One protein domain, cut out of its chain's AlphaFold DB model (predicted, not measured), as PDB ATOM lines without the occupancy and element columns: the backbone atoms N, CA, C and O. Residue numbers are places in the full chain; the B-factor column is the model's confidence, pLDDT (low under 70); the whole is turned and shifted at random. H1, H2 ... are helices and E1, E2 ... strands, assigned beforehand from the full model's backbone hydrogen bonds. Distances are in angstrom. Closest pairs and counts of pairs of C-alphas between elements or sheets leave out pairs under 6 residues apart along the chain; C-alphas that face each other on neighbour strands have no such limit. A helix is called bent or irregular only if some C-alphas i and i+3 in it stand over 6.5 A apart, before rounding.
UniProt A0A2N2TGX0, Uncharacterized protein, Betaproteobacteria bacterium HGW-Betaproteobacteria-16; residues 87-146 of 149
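AT A GLANCE: This is residues 87 to 146 of the 149 residues of an uncharacterized protein of Betaproteobacteria bacterium HGW-Betaproteobacteria-16 (UniProt A0A2N2TGX0). H3 crosses a helical hairpin of H1 and H2, meeting H2 and, with its last turns, H1; a strand hairpin, E1 and E2, packs on H3 through E1. The 60 printed residues run E1, E2, H1, H2, H3, mixed in class, with one antiparallel sheet, E1 - E2. The whole is compact, radius of gyration of the C-alphas 10.4 A, spanning 30 by 19 by 17 A.

IN THESE COORDINATES: E1, residues 87 to 91, begins at C-alpha 87 (-18.508, 31.339, -11.778) and spans 12.4 A; E2, 94 to 99, spans 16.0 A. H1, 100 to 111, spans 16.2 A; H2, 115 to 125, 15.6 A, is only just irregular, C-alphas 116 and 119 being 7.0 A apart. H3, 131 to 145, spans 20.9 A, ending at C-alpha 145 (-16.249, 20.150, -7.588).

HOW THE PARTS SIT: E1 and E2 pair through N 89 and O 96, 2.8 A. The closest C-alphas of E1 and H3, Val 91 and Ala 133, are 6.1 A apart. H3 touches H2, Pro 119 to Thr 138 closest by C-alphas at 5.7 A, at a steep tilt of 57 degrees, opposite ways. With residues 141 to 145 alone H3 touches H1, C-alphas of Arg 107 and Ile 145 closest at 6.0 A, only just about perpendicular at 72 degrees. H1 touches H2, C-alphas of Leu 109 and Asp 115 closest at 5.3 A, at a shallow tilt of 17 degrees. Every O i to N i+4 pair is within hydrogen-bond range in H1 and H3, and 5 of 7 in H2.

THE WHOLE: The farthest C-alphas, Gly 93 and Ser 112, are 30.8 A apart. The printed part has no cut, its four links are tight, and no printed residue is under 70 in pLDDT.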
ATOM      1  N   ARG A  87     -19.838  31.704 -11.262       81.06
ATOM      2  CA  ARG A  87     -18.508  31.339 -11.778       81.06
ATOM      3  C   ARG A  87     -18.545  31.166 -13.292       81.06
ATOM      4  O   ARG A  87     -19.449  30.521 -13.813       81.06
ATOM      5  N   THR A  88     -17.539  31.675 -13.990       83.12
ATOM      6  CA  THR A  88     -17.446  31.548 -15.450       83.12
ATOM      7  C   THR A  88     -16.717  30.268 -15.861       83.12
ATOM      8  O   THR A  88     -15.658  29.946 -15.319       83.12
ATOM      9  N   PHE A  89     -17.274  29.557 -16.839       83.50
ATOM     10  CA  PHE A  89     -16.690  28.385 -17.486       83.50
ATOM     11  C   PHE A  89     -16.560  28.638 -18.985       83.50
ATOM     12  O   PHE A  89     -17.449  29.232 -19.588       83.50
ATOM     13  N   LYS A  90     -15.479  28.150 -19.595       85.62
ATOM     14  CA  LYS A  90     -15.312  28.203 -21.046       85.62
ATOM     15  C   LYS A  90     -15.934  26.953 -21.667       85.62
ATOM     16  O   LYS A  90     -15.392  25.868 -21.495       85.62
ATOM     17  N   VAL A  91     -17.066  27.116 -22.344       85.50
ATOM     18  CA  VAL A  91     -17.864  26.040 -22.955       85.50
ATOM     19  C   VAL A  91     -17.910  26.277 -24.458       85.50
ATOM     20  O   VAL A  91     -18.313  27.352 -24.902       85.50
ATOM     21  N   MET A  92     -17.474  25.303 -25.255       84.00
ATOM     22  CA  MET A  92     -17.428  25.376 -26.720       84.00
ATOM     23  C   MET A  92     -16.722  26.647 -27.228       84.00
ATOM     24  O   MET A  92     -17.101  27.232 -28.236       84.00
ATOM     25  N   GLY A  93     -15.703  27.110 -26.499       79.06
ATOM     26  CA  GLY A  93     -14.951  28.324 -26.830       79.06
ATOM     27  C   GLY A  93     -15.565  29.645 -26.350       79.06
ATOM     28  O   GLY A  93     -14.901  30.672 -26.487       79.06
ATOM     29  N   HIS A  94     -16.751  29.629 -25.737       80.44
ATOM     30  CA  HIS A  94     -17.442  30.811 -25.216       80.44
ATOM     31  C   HIS A  94     -17.448  30.848 -23.686       80.44
ATOM     32  O   HIS A  94     -17.533  29.813 -23.028       80.44
ATOM     33  N   ASP A  95     -17.390  32.050 -23.117       84.19
ATOM     34  CA  ASP A  95     -17.494  32.246 -21.674       84.19
ATOM     35  C   ASP A  95     -18.960  32.177 -21.230       84.19
ATOM     36  O   ASP A  95     -19.806  32.947 -21.687       84.19
ATOM     37  N   LEU A  96     -19.257  31.254 -20.317       84.94
ATOM     38  CA  LEU A  96     -20.578  31.045 -19.742       84.94
ATOM     39  C   LEU A  96     -20.538  31.266 -18.230       84.94
ATOM     40  O   LEU A  96     -19.842  30.554 -17.508       84.94
ATOM     41  N   MET A  97     -21.328  32.221 -17.743       86.62
ATOM     42  CA  MET A  97     -21.524  32.442 -16.311       86.62
ATOM     43  C   MET A  97     -22.495  31.400 -15.748       86.62
ATOM     44  O   MET A  97     -23.659  31.347 -16.146       86.62
ATOM     45  N   VAL A  98     -22.032  30.610 -14.785       88.06
ATOM     46  CA  VAL A  98     -22.846  29.656 -14.035       88.06
ATOM     47  C   VAL A  98     -23.185  30.243 -12.671       88.06
ATOM     48  O   VAL A  98     -22.272  30.493 -11.883       88.06
ATOM     49  N   PRO A  99     -24.474  30.442 -12.356       87.88
ATOM     50  CA  PRO A  99     -24.886  30.964 -11.064       87.88
ATOM     51  C   PRO A  99     -24.430  30.110  -9.874       87.88
ATOM     52  O   PRO A  99     -24.339  28.882  -9.953       87.88
ATOM     53  N   ASN A 100     -24.154  30.756  -8.742       82.44
ATOM     54  CA  ASN A 100     -23.648  30.065  -7.551       82.44
ATOM     55  C   ASN A 100     -24.633  29.040  -6.977       82.44
ATOM     56  O   ASN A 100     -24.196  28.021  -6.448       82.44
ATOM     57  N   ASP A 101     -25.941  29.273  -7.081       85.81
ATOM     58  CA  ASP A 101     -26.956  28.311  -6.640       85.81
ATOM     59  C   ASP A 101     -26.864  27.003  -7.440       85.81
ATOM     60  O   ASP A 101     -26.918  25.925  -6.849       85.81
ATOM     61  N   VAL A 102     -26.615  27.085  -8.751       88.62
ATOM     62  CA  VAL A 102     -26.388  25.914  -9.611       88.62
ATOM     63  C   VAL A 102     -25.116  25.175  -9.191       88.62
ATOM     64  O   VAL A 102     -25.124  23.952  -9.064       88.62
ATOM     65  N   ILE A 103     -24.031  25.900  -8.901       88.06
ATOM     66  CA  ILE A 103     -22.765  25.301  -8.438       88.06
ATOM     67  C   ILE A 103     -22.944  24.616  -7.078       88.06
ATOM     68  O   ILE A 103     -22.393  23.538  -6.852       88.06
ATOM     69  N   GLN A 104     -23.721  25.208  -6.167       85.19
ATOM     70  CA  GLN A 104     -24.005  24.616  -4.859       85.19
ATOM     71  C   GLN A 104     -24.884  23.365  -4.978       85.19
ATOM     72  O   GLN A 104     -24.570  22.353  -4.349       85.19
ATOM     73  N   ARG A 105     -25.923  23.379  -5.825       85.06
ATOM     74  CA  ARG A 105     -26.738  22.182  -6.110       85.06
ATOM     75  C   ARG A 105     -25.895  21.072  -6.739       85.06
ATOM     76  O   ARG A 105     -25.927  19.935  -6.273       85.06
ATOM     77  N   ALA A 106     -25.055  21.415  -7.715       87.44
ATOM     78  CA  ALA A 106     -24.088  20.496  -8.307       87.44
ATOM     79  C   ALA A 106     -23.141  19.897  -7.255       87.44
ATOM     80  O   ALA A 106     -22.906  18.687  -7.238       87.44
ATOM     81  N   ARG A 107     -22.640  20.725  -6.329       84.75
ATOM     82  CA  ARG A 107     -21.762  20.283  -5.240       84.75
ATOM     83  C   ARG A 107     -22.464  19.295  -4.322       84.75
ATOM     84  O   ARG A 107     -21.883  18.257  -4.024       84.75
ATOM     85  N   GLN A 108     -23.707  19.575  -3.936       83.56
ATOM     86  CA  GLN A 108     -24.523  18.673  -3.120       83.56
ATOM     87  C   GLN A 108     -24.775  17.327  -3.811       83.56
ATOM     88  O   GLN A 108     -24.771  16.286  -3.151       83.56
ATOM     89  N   LEU A 109     -24.984  17.311  -5.130       86.88
ATOM     90  CA  LEU A 109     -25.154  16.066  -5.886       86.88
ATOM     91  C   LEU A 109     -23.879  15.220  -5.869       86.88
ATOM     92  O   LEU A 109     -23.947  14.034  -5.554       86.88
ATOM     93  N   VAL A 110     -22.719  15.828  -6.124       80.94
ATOM     94  CA  VAL A 110     -21.431  15.116  -6.118       80.94
ATOM     95  C   VAL A 110     -21.072  14.617  -4.715       80.94
ATOM     96  O   VAL A 110     -20.704  13.456  -4.561       80.94
ATOM     97  N   THR A 111     -21.225  15.443  -3.674       80.12
ATOM     98  CA  THR A 111     -20.901  15.035  -2.294       80.12
ATOM     99  C   THR A 111     -21.867  13.992  -1.733       80.12
ATOM    100  O   THR A 111     -21.464  13.196  -0.891       80.12
ATOM    101  N   SER A 112     -23.117  13.949  -2.212       83.56
ATOM    102  CA  SER A 112     -24.098  12.916  -1.837       83.56
ATOM    103  C   SER A 112     -24.017  11.633  -2.676       83.56
ATOM    104  O   SER A 112     -24.873  10.765  -2.524       83.56
ATOM    105  N   GLY A 113     -23.023  11.499  -3.567       79.75
ATOM    106  CA  GLY A 113     -22.866  10.320  -4.429       79.75
ATOM    107  C   GLY A 113     -23.943  10.189  -5.514       79.75
ATOM    108  O   GLY A 113     -24.178   9.101  -6.026       79.75
ATOM    109  N   ARG A 114     -24.622  11.292  -5.854       84.00
ATOM    110  CA  ARG A 114     -25.669  11.386  -6.887       84.00
ATOM    111  C   ARG A 114     -25.179  12.167  -8.106       84.00
ATOM    112  O   ARG A 114     -25.941  12.898  -8.737       84.00
ATOM    113  N   ASP A 115     -23.905  12.024  -8.441       83.62
ATOM    114  CA  ASP A 115     -23.270  12.694  -9.578       83.62
ATOM    115  C   ASP A 115     -23.915  12.342 -10.928       83.62
ATOM    116  O   ASP A 115     -23.946  13.177 -11.829       83.62
ATOM    117  N   GLN A 116     -24.547  11.174 -11.044       84.94
ATOM    118  CA  GLN A 116     -25.350  10.787 -12.212       84.94
ATOM    119  C   GLN A 116     -26.537  11.729 -12.499       84.94
ATOM    120  O   GLN A 116     -27.018  11.781 -13.629       84.94
ATOM    121  N   ALA A 117     -27.018  12.487 -11.505       86.38
ATOM    122  CA  ALA A 117     -28.089  13.471 -11.688       86.38
ATOM    123  C   ALA A 117     -27.581  14.828 -12.208       86.38
ATOM    124  O   ALA A 117     -28.383  15.664 -12.630       86.38
ATOM    125  N   LEU A 118     -26.262  15.047 -12.207       86.50
ATOM    126  CA  LEU A 118     -25.646  16.317 -12.578       86.50
ATOM    127  C   LEU A 118     -25.958  16.752 -14.024       86.50
ATOM    128  O   LEU A 118     -26.355  17.903 -14.190       86.50
ATOM    129  N   PRO A 119     -25.892  15.884 -15.059       87.50
ATOM    130  CA  PRO A 119     -26.250  16.290 -16.420       87.50
ATOM    131  C   PRO A 119     -27.674  16.851 -16.519       87.50
ATOM    132  O   PRO A 119     -27.910  17.847 -17.197       87.50
ATOM    133  N   LYS A 120     -28.622  16.244 -15.793       87.31
ATOM    134  CA  LYS A 120     -30.031  16.658 -15.786       87.31
ATOM    135  C   LYS A 120     -30.227  18.001 -15.077       87.31
ATOM    136  O   LYS A 120     -30.997  18.828 -15.556       87.31
ATOM    137  N   GLU A 121     -29.514  18.226 -13.975       88.00
ATOM    138  CA  GLU A 121     -29.511  19.499 -13.240       88.00
ATOM    139  C   GLU A 121     -28.965  20.650 -14.101       88.00
ATOM    140  O   GLU A 121     -29.562  21.729 -14.172       88.00
ATOM    141  N   ILE A 122     -27.857  20.405 -14.807       88.94
ATOM    142  CA  ILE A 122     -27.234  21.390 -15.699       88.94
ATOM    143  C   ILE A 122     -28.122  21.669 -16.911       88.94
ATOM    144  O   ILE A 122     -28.361  22.828 -17.241       88.94
ATOM    145  N   GLN A 123     -28.682  20.635 -17.538       87.44
ATOM    146  CA  GLN A 123     -29.582  20.809 -18.676       87.44
ATOM    147  C   GLN A 123     -30.883  21.537 -18.294       87.44
ATOM    148  O   GLN A 123     -31.384  22.338 -19.079       87.44
ATOM    149  N   GLY A 124     -31.404  21.313 -17.081       87.62
ATOM    150  CA  GLY A 124     -32.558  22.050 -16.554       87.62
ATOM    151  C   GLY A 124     -32.253  23.517 -16.238       87.62
ATOM    152  O   GLY A 124     -33.103  24.378 -16.453       87.62
ATOM    153  N   SER A 125     -31.035  23.812 -15.776       87.50
ATOM    154  CA  SER A 125     -30.595  25.181 -15.463       87.50
ATOM    155  C   SER A 125     -30.231  25.994 -16.712       87.50
ATOM    156  O   SER A 125     -30.307  27.221 -16.690       87.50
ATOM    157  N   PHE A 126     -29.852  25.325 -17.805       88.56
ATOM    158  CA  PHE A 126     -29.430  25.955 -19.058       88.56
ATOM    159  C   PHE A 126     -30.099  25.299 -20.282       88.56
ATOM    160  O   PHE A 126     -29.423  24.660 -21.094       88.56
ATOM    161  N   PRO A 127     -31.422  25.470 -20.465       85.56
ATOM    162  CA  PRO A 127     -32.170  24.812 -21.543       85.56
ATOM    163  C   PRO A 127     -31.765  25.286 -22.948       85.56
ATOM    164  O   PRO A 127     -32.049  24.610 -23.933       85.56
ATOM    165  N   MET A 128     -31.101  26.441 -23.052       86.12
ATOM    166  CA  MET A 128     -30.594  27.001 -24.308       86.12
ATOM    167  C   MET A 128     -29.288  26.358 -24.799       86.12
ATOM    168  O   MET A 128     -28.851  26.651 -25.911       86.12
ATOM    169  N   LEU A 129     -28.633  25.517 -23.990       87.88
ATOM    170  CA  LEU A 129     -27.406  24.839 -24.403       87.88
ATOM    171  C   LEU A 129     -27.714  23.648 -25.311       87.88
ATOM    172  O   LEU A 129     -28.650  22.882 -25.085       87.88
ATOM    173  N   SER A 130     -26.860  23.442 -26.315       88.62
ATOM    174  CA  SER A 130     -26.854  22.190 -27.068       88.62
ATOM    175  C   SER A 130     -26.479  21.019 -26.152       88.62
ATOM    176  O   SER A 130     -25.791  21.198 -25.147       88.62
ATOM    177  N   ALA A 131     -26.873  19.796 -26.517       84.50
ATOM    178  CA  ALA A 131     -26.520  18.598 -25.748       84.50
ATOM    179  C   ALA A 131     -24.996  18.457 -25.537       84.50
ATOM    180  O   ALA A 131     -24.550  18.072 -24.456       84.50
ATOM    181  N   ALA A 132     -24.195  18.830 -26.541       85.62
ATOM    182  CA  ALA A 132     -22.736  18.826 -26.457       85.62
ATOM    183  C   ALA A 132     -22.213  19.868 -25.453       85.62
ATOM    184  O   ALA A 132     -21.412  19.528 -24.585       85.62
ATOM    185  N   ALA A 133     -22.721  21.104 -25.511       84.56
ATOM    186  CA  ALA A 133     -22.336  22.171 -24.589       84.56
ATOM    187  C   ALA A 133     -22.769  21.874 -23.143       84.56
ATOM    188  O   ALA A 133     -22.010  22.108 -22.207       84.56
ATOM    189  N   ALA A 134     -23.958  21.296 -22.947       86.44
ATOM    190  CA  ALA A 134     -24.427  20.860 -21.633       86.44
ATOM    191  C   ALA A 134     -23.554  19.730 -21.058       86.44
ATOM    192  O   ALA A 134     -23.248  19.725 -19.864       86.44
ATOM    193  N   THR A 135     -23.111  18.796 -21.904       87.56
ATOM    194  CA  THR A 135     -22.211  17.701 -21.502       87.56
ATOM    195  C   THR A 135     -20.834  18.226 -21.105       87.56
ATOM    196  O   THR A 135     -20.315  17.861 -20.050       87.56
ATOM    197  N   GLU A 136     -20.256  19.121 -21.907       86.69
ATOM    198  CA  GLU A 136     -18.977  19.759 -21.591       86.69
ATOM    199  C   GLU A 136     -19.067  20.567 -20.293       86.69
ATOM    200  O   GLU A 136     -18.237  20.396 -19.402       86.69
ATOM    201  N   LEU A 137     -20.115  21.380 -20.133       89.00
ATOM    202  CA  LEU A 137     -20.347  22.146 -18.913       89.00
ATOM    203  C   LEU A 137     -20.488  21.241 -17.682       89.00
ATOM    204  O   LEU A 137     -19.907  21.522 -16.635       89.00
ATOM    205  N   THR A 138     -21.214  20.130 -17.814       89.50
ATOM    206  CA  THR A 138     -21.359  19.127 -16.750       89.50
ATOM    207  C   THR A 138     -20.004  18.564 -16.334       89.50
ATOM    208  O   THR A 138     -19.705  18.488 -15.143       89.50
ATOM    209  N   HIS A 139     -19.161  18.214 -17.308       87.69
ATOM    210  CA  HIS A 139     -17.811  17.723 -17.049       87.69
ATOM    211  C   HIS A 139     -16.941  18.785 -16.357       87.69
ATOM    212  O   HIS A 139     -16.285  18.489 -15.360       87.69
ATOM    213  N   LEU A 140     -16.979  20.034 -16.829       86.50
ATOM    214  CA  LEU A 140     -16.225  21.141 -16.237       86.50
ATOM    215  C   LEU A 140     -16.641  21.418 -14.786       86.50
ATOM    216  O   LEU A 140     -15.786  21.607 -13.919       86.50
ATOM    217  N   ILE A 141     -17.945  21.395 -14.505       86.56
ATOM    218  CA  ILE A 141     -18.488  21.557 -13.153       86.56
ATOM    219  C   ILE A 141     -18.087  20.372 -12.266       86.56
ATOM    220  O   ILE A 141     -17.658  20.576 -11.130       86.56
ATOM    221  N   TYR A 142     -18.158  19.143 -12.780       83.19
ATOM    222  CA  TYR A 142     -17.763  17.944 -12.042       83.19
ATOM    223  C   TYR A 142     -16.279  17.963 -11.653       83.19
ATOM    224  O   TYR A 142     -15.946  17.769 -10.482       83.19
ATOM    225  N   VAL A 143     -15.391  18.262 -12.609       81.56
ATOM    226  CA  VAL A 143     -13.942  18.399 -12.377       81.56
ATOM    227  C   VAL A 143     -13.647  19.521 -11.386       81.56
ATOM    228  O   VAL A 143     -12.753  19.388 -10.557       81.56
ATOM    229  N   HIS A 144     -14.407  20.615 -11.441       81.94
ATOM    230  CA  HIS A 144     -14.252  21.715 -10.501       81.94
ATOM    231  C   HIS A 144     -14.660  21.344  -9.059       81.94
ATOM    232  O   HIS A 144     -14.080  21.851  -8.098       81.94
ATOM    233  N   ILE A 145     -15.671  20.489  -8.895       79.56
ATOM    234  CA  ILE A 145     -16.249  20.150  -7.588       79.56
ATOM    235  C   ILE A 145     -15.520  18.993  -6.906       79.56
ATOM    236  O   ILE A 145     -15.397  19.006  -5.677       79.56
ATOM    237  N   ARG A 146     -15.091  17.977  -7.664       72.75
ATOM    238  CA  ARG A 146     -14.502  16.769  -7.086       72.75
ATOM    239  C   ARG A 146     -13.091  17.080  -6.558       72.75
ATOM    240  O   ARG A 146     -12.248  17.505  -7.345       72.75
TER     241      ARG A 146